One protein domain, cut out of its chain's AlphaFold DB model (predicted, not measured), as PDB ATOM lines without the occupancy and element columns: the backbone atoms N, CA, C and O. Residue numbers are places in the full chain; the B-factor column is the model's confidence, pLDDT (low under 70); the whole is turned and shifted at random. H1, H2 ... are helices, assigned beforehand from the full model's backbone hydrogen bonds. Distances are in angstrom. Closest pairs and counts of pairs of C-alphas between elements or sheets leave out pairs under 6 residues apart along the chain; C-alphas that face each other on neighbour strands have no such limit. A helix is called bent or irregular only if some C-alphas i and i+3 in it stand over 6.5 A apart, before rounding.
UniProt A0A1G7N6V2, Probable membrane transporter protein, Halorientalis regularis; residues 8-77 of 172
ATOM      1  N   SER A   8     234.971 159.115 216.495       84.06
ATOM      2  CA  SER A   8     236.145 158.528 217.147       84.06
ATOM      3  C   SER A   8     235.910 158.342 218.655       84.06
ATOM      4  O   SER A   8     235.475 159.267 219.348       84.06
ATOM      5  N   ALA A   9     236.265 157.171 219.196       82.12
ATOM      6  CA  ALA A   9     236.158 156.893 220.634       82.12
ATOM      7  C   ALA A   9     236.900 157.926 221.510       82.12
ATOM      8  O   ALA A   9     236.469 158.235 222.618       82.12
ATOM      9  N   ALA A  10     237.987 158.508 220.994       81.56
ATOM     10  CA  ALA A  10     238.733 159.565 221.672       81.56
ATOM     11  C   ALA A  10     237.921 160.865 221.823       81.56
ATOM     12  O   ALA A  10     238.047 161.555 222.832       81.56
ATOM     13  N   LEU A  11     237.085 161.200 220.838       82.50
ATOM     14  CA  LEU A  11     236.230 162.384 220.883       82.50
ATOM     15  C   LEU A  11     235.071 162.186 221.864       82.50
ATOM     16  O   LEU A  11     234.829 163.061 222.693       82.50
ATOM     17  N   LEU A  12     234.438 161.009 221.843       85.31
ATOM     18  CA  LEU A  12     233.420 160.635 222.829       85.31
ATOM     19  C   LEU A  12     233.975 160.727 224.254       85.31
ATOM     20  O   LEU A  12     233.397 161.406 225.097       85.31
ATOM     21  N   ALA A  13     235.150 160.140 224.501       87.12
ATOM     22  CA  ALA A  13     235.793 160.196 225.811       87.12
ATOM     23  C   ALA A  13     236.066 161.638 226.277       87.12
ATOM     24  O   ALA A  13     235.830 161.957 227.443       87.12
ATOM     25  N   ARG A  14     236.522 162.527 225.382       85.88
ATOM     26  CA  ARG A  14     236.764 163.946 225.703       85.88
ATOM     27  C   ARG A  14     235.483 164.667 226.114       85.88
ATOM     28  O   ARG A  14     235.468 165.291 227.171       85.88
ATOM     29  N   PHE A  15     234.414 164.554 225.324       84.25
ATOM     30  CA  PHE A  15     233.147 165.231 225.617       84.25
ATOM     31  C   PHE A  15     232.460 164.680 226.867       84.25
ATOM     32  O   PHE A  15     231.955 165.462 227.668       84.25
ATOM     33  N   THR A  16     232.485 163.363 227.088       87.94
ATOM     34  CA  THR A  16     231.924 162.766 228.308       87.94
ATOM     35  C   THR A  16     232.696 163.202 229.552       87.94
ATOM     36  O   THR A  16     232.081 163.578 230.544       87.94
ATOM     37  N   SER A  17     234.032 163.207 229.499       88.62
ATOM     38  CA  SER A  17     234.865 163.656 230.627       88.62
ATOM     39  C   SER A  17     234.635 165.135 230.938       88.62
ATOM     40  O   SER A  17     234.506 165.515 232.100       88.62
ATOM     41  N   PHE A  18     234.539 165.960 229.892       86.94
ATOM     42  CA  PHE A  18     234.227 167.379 230.012       86.94
ATOM     43  C   PHE A  18     232.842 167.599 230.630       86.94
ATOM     44  O   PHE A  18     232.735 168.277 231.647       86.94
ATOM     45  N   GLY A  19     231.799 166.966 230.086       85.12
ATOM     46  CA  GLY A  19     230.435 167.077 230.602       85.12
ATOM     47  C   GLY A  19     230.301 166.594 232.047       85.12
ATOM     48  O   GLY A  19     229.612 167.229 232.840       85.12
ATOM     49  N   LEU A  20     231.009 165.523 232.426       87.44
ATOM     50  CA  LEU A  20     231.025 165.025 233.803       87.44
ATOM     51  C   LEU A  20     231.683 166.021 234.768       87.44
ATOM     52  O   LEU A  20     231.134 166.294 235.835       87.44
ATOM     53  N   LEU A  21     232.842 166.573 234.396       86.75
ATOM     54  CA  LEU A  21     233.546 167.580 235.194       86.75
ATOM     55  C   LEU A  21     232.666 168.815 235.395       86.75
ATOM     56  O   LEU A  21     232.430 169.243 236.521       86.75
ATOM     57  N   ILE A  22     232.154 169.347 234.292       84.19
ATOM     58  CA  ILE A  22     231.338 170.553 234.249       84.19
ATOM     59  C   ILE A  22     230.035 170.364 235.043       84.19
ATOM     60  O   ILE A  22     229.745 171.155 235.938       84.19
ATOM     61  N   GLY A  23     229.311 169.262 234.822       81.50
ATOM     62  CA  GLY A  23     228.088 168.948 235.565       81.50
ATOM     63  C   GLY A  23     228.318 168.768 237.070       81.50
ATOM     64  O   GLY A  23     227.506 169.220 237.876       81.50
ATOM     65  N   THR A  24     229.451 168.178 237.468       83.75
ATOM     66  CA  THR A  24     229.826 168.053 238.888       83.75
ATOM     67  C   THR A  24     230.076 169.422 239.519       83.75
ATOM     68  O   THR A  24     229.577 169.700 240.609       83.75
ATOM     69  N   LEU A  25     230.808 170.299 238.826       82.12
ATOM     70  CA  LEU A  25     231.059 171.664 239.293       82.12
ATOM     71  C   LEU A  25     229.749 172.451 239.437       82.12
ATOM     72  O   LEU A  25     229.576 173.161 240.423       82.12
ATOM     73  N   PHE A  26     228.793 172.287 238.520       77.25
ATOM     74  CA  PHE A  26     227.492 172.966 238.605       77.25
ATOM     75  C   PHE A  26     226.645 172.473 239.768       77.25
ATOM     76  O   PHE A  26     226.054 173.285 240.477       77.25
ATOM     77  N   GLY A  27     226.642 171.160 240.017       75.25
ATOM     78  CA  GLY A  27     226.012 170.595 241.206       75.25
ATOM     79  C   GLY A  27     226.619 171.139 242.503       75.25
ATOM     80  O   GLY A  27     225.886 171.414 243.448       75.25
ATOM     81  N   PHE A  28     227.939 171.350 242.535       77.19
ATOM     82  CA  PHE A  28     228.636 171.893 243.703       77.19
ATOM     83  C   PHE A  28     228.364 173.385 243.927       77.19
ATOM     84  O   PHE A  28     228.085 173.801 245.049       77.19
ATOM     85  N   PHE A  29     228.440 174.203 242.873       71.62
ATOM     86  CA  PHE A  29     228.260 175.651 242.990       71.62
ATOM     87  C   PHE A  29     226.792 176.082 243.056       71.62
ATOM     88  O   PHE A  29     226.517 177.207 243.466       71.62
ATOM     89  N   GLY A  30     225.853 175.240 242.612       66.38
ATOM     90  CA  GLY A  30     224.435 175.599 242.515       66.38
ATOM     91  C   GLY A  30     224.157 176.781 241.572       66.38
ATOM     92  O   GLY A  30     223.058 177.330 241.582       66.38
ATOM     93  N   MET A  31     225.147 177.194 240.774       64.12
ATOM     94  CA  MET A  31     225.055 178.276 239.795       64.12
ATOM     95  C   MET A  31     224.816 177.677 238.406       64.12
ATOM     96  O   MET A  31     225.533 176.764 237.998       64.12
ATOM     97  N   GLY A  32     223.824 178.201 237.674       60.38
ATOM     98  CA  GLY A  32     223.587 177.858 236.267       60.38
ATOM     99  C   GLY A  32     224.859 178.093 235.443       60.38
ATOM    100  O   GLY A  32     225.385 179.201 235.401       60.38
ATOM    101  N   GLY A  33     225.389 177.026 234.861       59.41
ATOM    102  CA  GLY A  33     226.810 176.809 234.602       59.41
ATOM    103  C   GLY A  33     227.530 177.528 233.451       59.41
ATOM    104  O   GLY A  33     228.676 177.206 233.135       59.41
ATOM    105  N   SER A  34     226.931 178.535 232.834       64.69
ATOM    106  CA  SER A  34     227.381 179.075 231.535       64.69
ATOM    107  C   SER A  34     228.785 179.690 231.536       64.69
ATOM    108  O   SER A  34     229.468 179.767 230.516       64.69
ATOM    109  N   PHE A  35     229.248 180.167 232.693       74.25
ATOM    110  CA  PHE A  35     230.492 180.931 232.770       74.25
ATOM    111  C   PHE A  35     231.757 180.088 232.546       74.25
ATOM    112  O   PHE A  35     232.814 180.665 232.306       74.25
ATOM    113  N   LEU A  36     231.674 178.751 232.619       80.25
ATOM    114  CA  LEU A  36     232.817 177.851 232.409       80.25
ATOM    115  C   LEU A  36     232.828 177.193 231.029       80.25
ATOM    116  O   LEU A  36     233.907 176.951 230.490       80.25
ATOM    117  N   VAL A  37     231.661 176.903 230.450       86.38
ATOM    118  CA  VAL A  37     231.564 176.095 229.224       86.38
ATOM    119  C   VAL A  37     232.126 176.844 228.022       86.38
ATOM    120  O   VAL A  37     233.046 176.345 227.373       86.38
ATOM    121  N   THR A  38     231.640 178.061 227.765       87.38
ATOM    122  CA  THR A  38     232.129 178.896 226.658       87.38
ATOM    123  C   THR A  38     233.655 179.093 226.695       87.38
ATOM    124  O   THR A  38     234.316 178.746 225.713       87.38
ATOM    125  N   PRO A  39     234.277 179.589 227.789       82.31
ATOM    126  CA  PRO A  39     235.728 179.767 227.820       82.31
ATOM    127  C   PRO A  39     236.504 178.448 227.739       82.31
ATOM    128  O   PRO A  39     237.561 178.420 227.110       82.31
ATOM    129  N   ALA A  40     235.997 177.348 228.303       85.94
ATOM    130  CA  ALA A  40     236.663 176.056 228.175       85.94
ATOM    131  C   ALA A  40     236.679 175.556 226.722       85.94
ATOM    132  O   ALA A  40     237.722 175.114 226.242       85.94
ATOM    133  N   LEU A  41     235.568 175.692 225.990       87.62
ATOM    134  CA  LEU A  41     235.504 175.336 224.570       87.62
ATOM    135  C   LEU A  41     236.428 176.219 223.715       87.62
ATOM    136  O   LEU A  41     237.099 175.710 222.816       87.62
ATOM    137  N   LEU A  42     236.541 177.513 224.030       87.19
ATOM    138  CA  LEU A  42     237.496 178.406 223.364       87.19
ATOM    139  C   LEU A  42     238.951 177.960 223.579       87.19
ATOM    140  O   LEU A  42     239.732 177.929 222.631       87.19
ATOM    141  N   VAL A  43     239.317 177.564 224.804       87.44
ATOM    142  CA  VAL A  43     240.663 177.041 225.117       87.44
ATOM    143  C   VAL A  43     240.927 175.701 224.424       87.44
ATOM    144  O   VAL A  43     242.058 175.421 224.032       87.44
ATOM    145  N   MET A  44     239.891 174.888 224.212       86.25
ATOM    146  CA  MET A  44     239.974 173.648 223.432       86.25
ATOM    147  C   MET A  44     240.093 173.884 221.914       86.25
ATOM    148  O   MET A  44     240.247 172.918 221.167       86.25
ATOM    149  N   GLY A  45     240.061 175.141 221.456       86.38
ATOM    150  CA  GLY A  45     240.260 175.520 220.056       86.38
ATOM    151  C   GLY A  45     238.989 175.513 219.206       86.38
ATOM    152  O   GLY A  45     239.089 175.544 217.982       86.38
ATOM    153  N   TYR A  46     237.803 175.466 219.821       88.00
ATOM    154  CA  TYR A  46     236.544 175.594 219.089       88.00
ATOM    155  C   TYR A  46     236.278 177.051 218.700       88.00
ATOM    156  O   TYR A  46     236.587 177.982 219.446       88.00
ATOM    157  N   GLU A  47     235.667 177.249 217.530       85.56
ATOM    158  CA  GLU A  47     235.272 178.580 217.078       85.56
ATOM    159  C   GLU A  47     234.257 179.220 218.043       85.56
ATOM    160  O   GLU A  47     233.363 178.522 218.535       85.56
ATOM    161  N   PRO A  48     234.317 180.548 218.271       82.25
ATOM    162  CA  PRO A  48     233.430 181.232 219.215       82.25
ATOM    163  C   PRO A  48     231.938 180.998 218.972       82.25
ATOM    164  O   PRO A  48     231.182 180.811 219.921       82.25
ATOM    165  N   ASN A  49     231.521 180.944 217.705       81.88
ATOM    166  CA  ASN A  49     230.123 180.716 217.334       81.88
ATOM    167  C   ASN A  49     229.655 179.305 217.718       81.88
ATOM    168  O   ASN A  49     228.533 179.124 218.190       81.88
ATOM    169  N   VAL A  50     230.528 178.309 217.546       88.25
ATOM    170  CA  VAL A  50     230.252 176.915 217.909       88.25
ATOM    171  C   VAL A  50     230.245 176.759 219.429       88.25
ATOM    172  O   VAL A  50     229.345 176.121 219.969       88.25
ATOM    173  N   ALA A  51     231.206 177.379 220.119       87.62
ATOM    174  CA  ALA A  51     231.296 177.364 221.574       87.62
ATOM    175  C   ALA A  51     230.048 177.972 222.232       87.62
ATOM    176  O   ALA A  51     229.439 177.331 223.086       87.62
ATOM    177  N   ALA A  52     229.621 179.156 221.781       84.75
ATOM    178  CA  ALA A  52     228.429 179.824 222.300       84.75
ATOM    179  C   ALA A  52     227.145 179.022 222.024       84.75
ATOM    180  O   ALA A  52     226.279 178.917 222.889       84.75
ATOM    181  N   GLY A  53     227.020 178.421 220.835       87.56
ATOM    182  CA  GLY A  53     225.871 177.573 220.506       87.56
ATOM    183  C   GLY A  53     225.792 176.310 221.372       87.56
ATOM    184  O   GLY A  53     224.711 175.949 221.837       87.56
ATOM    185  N   ALA A  54     226.932 175.657 221.615       88.88
ATOM    186  CA  ALA A  54     227.012 174.466 222.458       88.88
ATOM    187  C   ALA A  54     226.708 174.774 223.934       88.88
ATOM    188  O   ALA A  54     225.980 174.015 224.571       88.88
ATOM    189  N   ASP A  55     227.218 175.893 224.451       87.62
ATOM    190  CA  ASP A  55     226.939 176.384 225.805       87.62
ATOM    191  C   ASP A  55     225.441 176.668 226.010       87.62
ATOM    192  O   ASP A  55     224.819 176.151 226.933       87.62
ATOM    193  N   LEU A  56     224.802 177.386 225.078       88.25
ATOM    194  CA  LEU A  56     223.357 177.643 225.141       88.25
ATOM    195  C   LEU A  56     222.524 176.360 225.167       88.25
ATOM    196  O   LEU A  56     221.537 176.283 225.899       88.25
ATOM    197  N   LEU A  57     222.907 175.354 224.377       88.81
ATOM    198  CA  LEU A  57     222.226 174.064 224.380       88.81
ATOM    199  C   LEU A  57     222.401 173.348 225.724       88.81
ATOM    200  O   LEU A  57     221.428 172.823 226.262       88.81
ATOM    201  N   GLU A  58     223.610 173.355 226.282       87.25
ATOM    202  CA  GLU A  58     223.914 172.769 227.591       87.25
ATOM    203  C   GLU A  58     223.060 173.393 228.706       87.25
ATOM    204  O   GLU A  58     222.365 172.659 229.414       87.25
ATOM    205  N   ILE A  59     223.016 174.725 228.790       86.06
ATOM    206  CA  ILE A  59     222.255 175.475 229.805       86.06
ATOM    207  C   ILE A  59     220.763 175.139 229.774       86.06
ATOM    208  O   ILE A  59     220.120 175.060 230.823       86.06
ATOM    209  N   VAL A  60     220.185 174.945 228.584       88.38
ATOM    210  CA  VAL A  60     218.763 174.592 228.448       88.38
ATOM    211  C   VAL A  60     218.472 173.252 229.120       88.38
ATOM    212  O   VAL A  60     217.466 173.125 229.818       88.38
ATOM    213  N   PHE A  61     219.352 172.261 228.959       87.62
ATOM    214  CA  PHE A  61     219.173 170.955 229.588       87.62
ATOM    215  C   PHE A  61     219.515 170.975 231.080       87.62
ATOM    216  O   PHE A  61     218.723 170.481 231.885       87.62
ATOM    217  N   SER A  62     220.656 171.550 231.469       83.88
ATOM    218  CA  SER A  62     221.099 171.565 232.868       83.88
ATOM    219  C   SER A  62     220.205 172.454 233.738       83.88
ATOM    220  O   SER A  62     219.673 172.002 234.756       83.88
ATOM    221  N   GLY A  63     219.942 173.684 233.293       84.12
ATOM    222  CA  GLY A  63     219.027 174.618 233.945       84.12
ATOM    223  C   GLY A  63     217.572 174.157 233.889       84.12
ATOM    224  O   GLY A  63     216.848 174.303 234.876       84.12
ATOM    225  N   GLY A  64     217.145 173.547 232.778       87.88
ATOM    226  CA  GLY A  64     215.801 172.990 232.623       87.88
ATOM    227  C   GLY A  64     215.525 171.844 233.596       87.88
ATOM    228  O   GLY A  64     214.518 171.876 234.306       87.88
ATOM    229  N   MET A  65     216.438 170.871 233.698       87.38
ATOM    230  CA  MET A  65     216.314 169.789 234.680       87.38
ATOM    231  C   MET A  65     216.374 170.308 236.116       87.38
ATOM    232  O   MET A  65     215.539 169.914 236.928       87.38
ATOM    233  N   GLY A  66     217.309 171.211 236.435       85.19
ATOM    234  CA  GLY A  66     217.394 171.812 237.767       85.19
ATOM    235  C   GLY A  66     216.089 172.509 238.156       85.19
ATOM    236  O   GLY A  66     215.514 172.220 239.203       85.19
ATOM    237  N   SER A  67     215.560 173.346 237.263       87.25
ATOM    238  CA  SER A  67     214.287 174.047 237.469       87.25
ATOM    239  C   SER A  67     213.116 173.081 237.639       87.25
ATOM    240  O   SER A  67     212.274 173.286 238.509       87.25
ATOM    241  N   PHE A  68     213.070 172.006 236.847       89.50
ATOM    242  CA  PHE A  68     212.031 170.982 236.948       89.50
ATOM    243  C   PHE A  68     212.062 170.248 238.295       89.50
ATOM    244  O   PHE A  68     211.017 170.072 238.922       89.50
ATOM    245  N   LEU A  69     213.250 169.862 238.772       89.38
ATOM    246  CA  LEU A  69     213.412 169.206 240.072       89.38
ATOM    247  C   LEU A  69     213.002 170.132 241.227       89.38
ATOM    248  O   LEU A  69     212.264 169.710 242.120       89.38
ATOM    249  N   TYR A  70     213.400 171.409 241.182       86.88
ATOM    250  CA  TYR A  70     212.959 172.406 242.164       86.88
ATOM    251  C   TYR A  70     211.443 172.629 242.115       86.88
ATOM    252  O   TYR A  70     210.801 172.688 243.165       86.88
ATOM    253  N   ALA A  71     210.845 172.681 240.924       88.88
ATOM    254  CA  ALA A  71     209.398 172.804 240.771       88.88
ATOM    255  C   ALA A  71     208.650 171.602 241.364       88.88
ATOM    256  O   ALA A  71     207.645 171.786 242.049       88.88
ATOM    257  N   GLN A  72     209.164 170.382 241.177       92.12
ATOM    258  CA  GLN A  72     208.564 169.174 241.749       92.12
ATOM    259  C   GLN A  72     208.581 169.182 243.286       92.12
ATOM    260  O   GLN A  72     207.659 168.662 243.909       92.12
ATOM    261  N   SER A  73     209.587 169.805 243.904       90.56
ATOM    262  CA  SER A  73     209.679 169.927 245.366       90.56
ATOM    263  C   SER A  73     208.672 170.910 245.989       90.56
ATOM    264  O   SER A  73     208.622 171.041 247.209       90.56
ATOM    265  N   GLY A  74     207.876 171.619 245.177       88.12
ATOM    266  CA  GLY A  74     206.937 172.642 245.649       88.12
ATOM    267  C   GLY A  74     207.605 173.947 246.098       88.12
ATOM    268  O   GLY A  74     206.927 174.838 246.598       88.12
ATOM    269  N   ALA A  75     208.918 174.088 245.897       85.75
ATOM    270  CA  ALA A  75     209.705 175.252 246.303       85.75
ATOM    271  C   ALA A  75     209.637 176.435 245.313       85.75
ATOM    272  O   ALA A  75     210.403 177.390 245.442       85.75
ATOM    273  N   VAL A  76     208.766 176.374 244.298       90.50
ATOM    274  CA  VAL A  76     208.697 177.371 243.221       90.50
ATOM    275  C   VAL A  76     207.460 178.248 243.361       90.50
ATOM    276  O   VAL A  76     206.336 177.802 243.136       90.50
ATOM    277  N   ASP A  77     207.689 179.527 243.656       92.25
ATOM    278  CA  ASP A  77     206.662 180.564 243.618       92.25
ATOM    279  C   ASP A  77     206.615 181.221 242.227       92.25
ATOM    280  O   ASP A  77     207.509 181.978 241.828       92.25
TER     281      ASP A  77
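What this domain is: This is residues 8 to 77 of the 172 residues of the protein "Probable membrane transporter protein" of Halorientalis regularis (UniProt A0A1G7N6V2). A short helix, H2, and the first part of a long helix, H3, fold into a lopsided helical hairpin, and a second long helix, H1, slants away from it like the loose arm of a V. Residues 8 to 17 stick out at one end of this elongated shape and residues 69 to 75 at the other. The printed part has 70 residues with three named helices, H1, H2 and H3 in that order, and no named strand; the class is all helix. It is only just loose, close to compact, with a radius of gyration of the C-alphas of 13.7 A, and spans 42 by 24 by 19 A.

Where its parts are: Find C-alpha 9 at (236.158, 156.893, 220.634); from there H1 runs through residues 9 to 29, 30.2 A long. Next comes H2, residues 34 to 43, 14.9 A long; it is irregular, but only just: C-alphas 35 and 38 are 6.6 A apart. H3, residues 48 to 72, is the longest at 35.7 A and ends at C-alpha 72, (208.564, 169.174, 241.749).

How they stand to each other: Look first at H2 and H3, a helical hairpin: they touch, closest at the C-alphas of Thr 38 and Ala 51, 5.4 A apart, at a shallow tilt of 28 degrees, opposite ways. H3 touches H2 with residues 48 to 59 alone. H1 is close to H2 but not clearly touching, with the closest C-alphas, those of Ile 22 and Val 37, 7.5 A apart; they run opposite ways at a shallow tilt of 33 degrees, only just short of steep. H1 is also close to H3 but not clearly touching, with the closest C-alphas, those of Gly 23 and Ser 62, 7.9 A apart, the same way at a steep tilt of 50 degrees. In H1 and H3 every O i to N i+4 pair is within hydrogen-bond range; in H2, 4 of 6 are.

The domain as a whole: The C-alphas of Ser 8 and Asp 77, the two farthest apart, are 45.3 A apart. The printed part has no cut, and both links, H1 to H2 and H2 to H3, are tight. The mean pLDDT of the printed part is 83.9; look for low confidence, under 70, at residues 30 to 34.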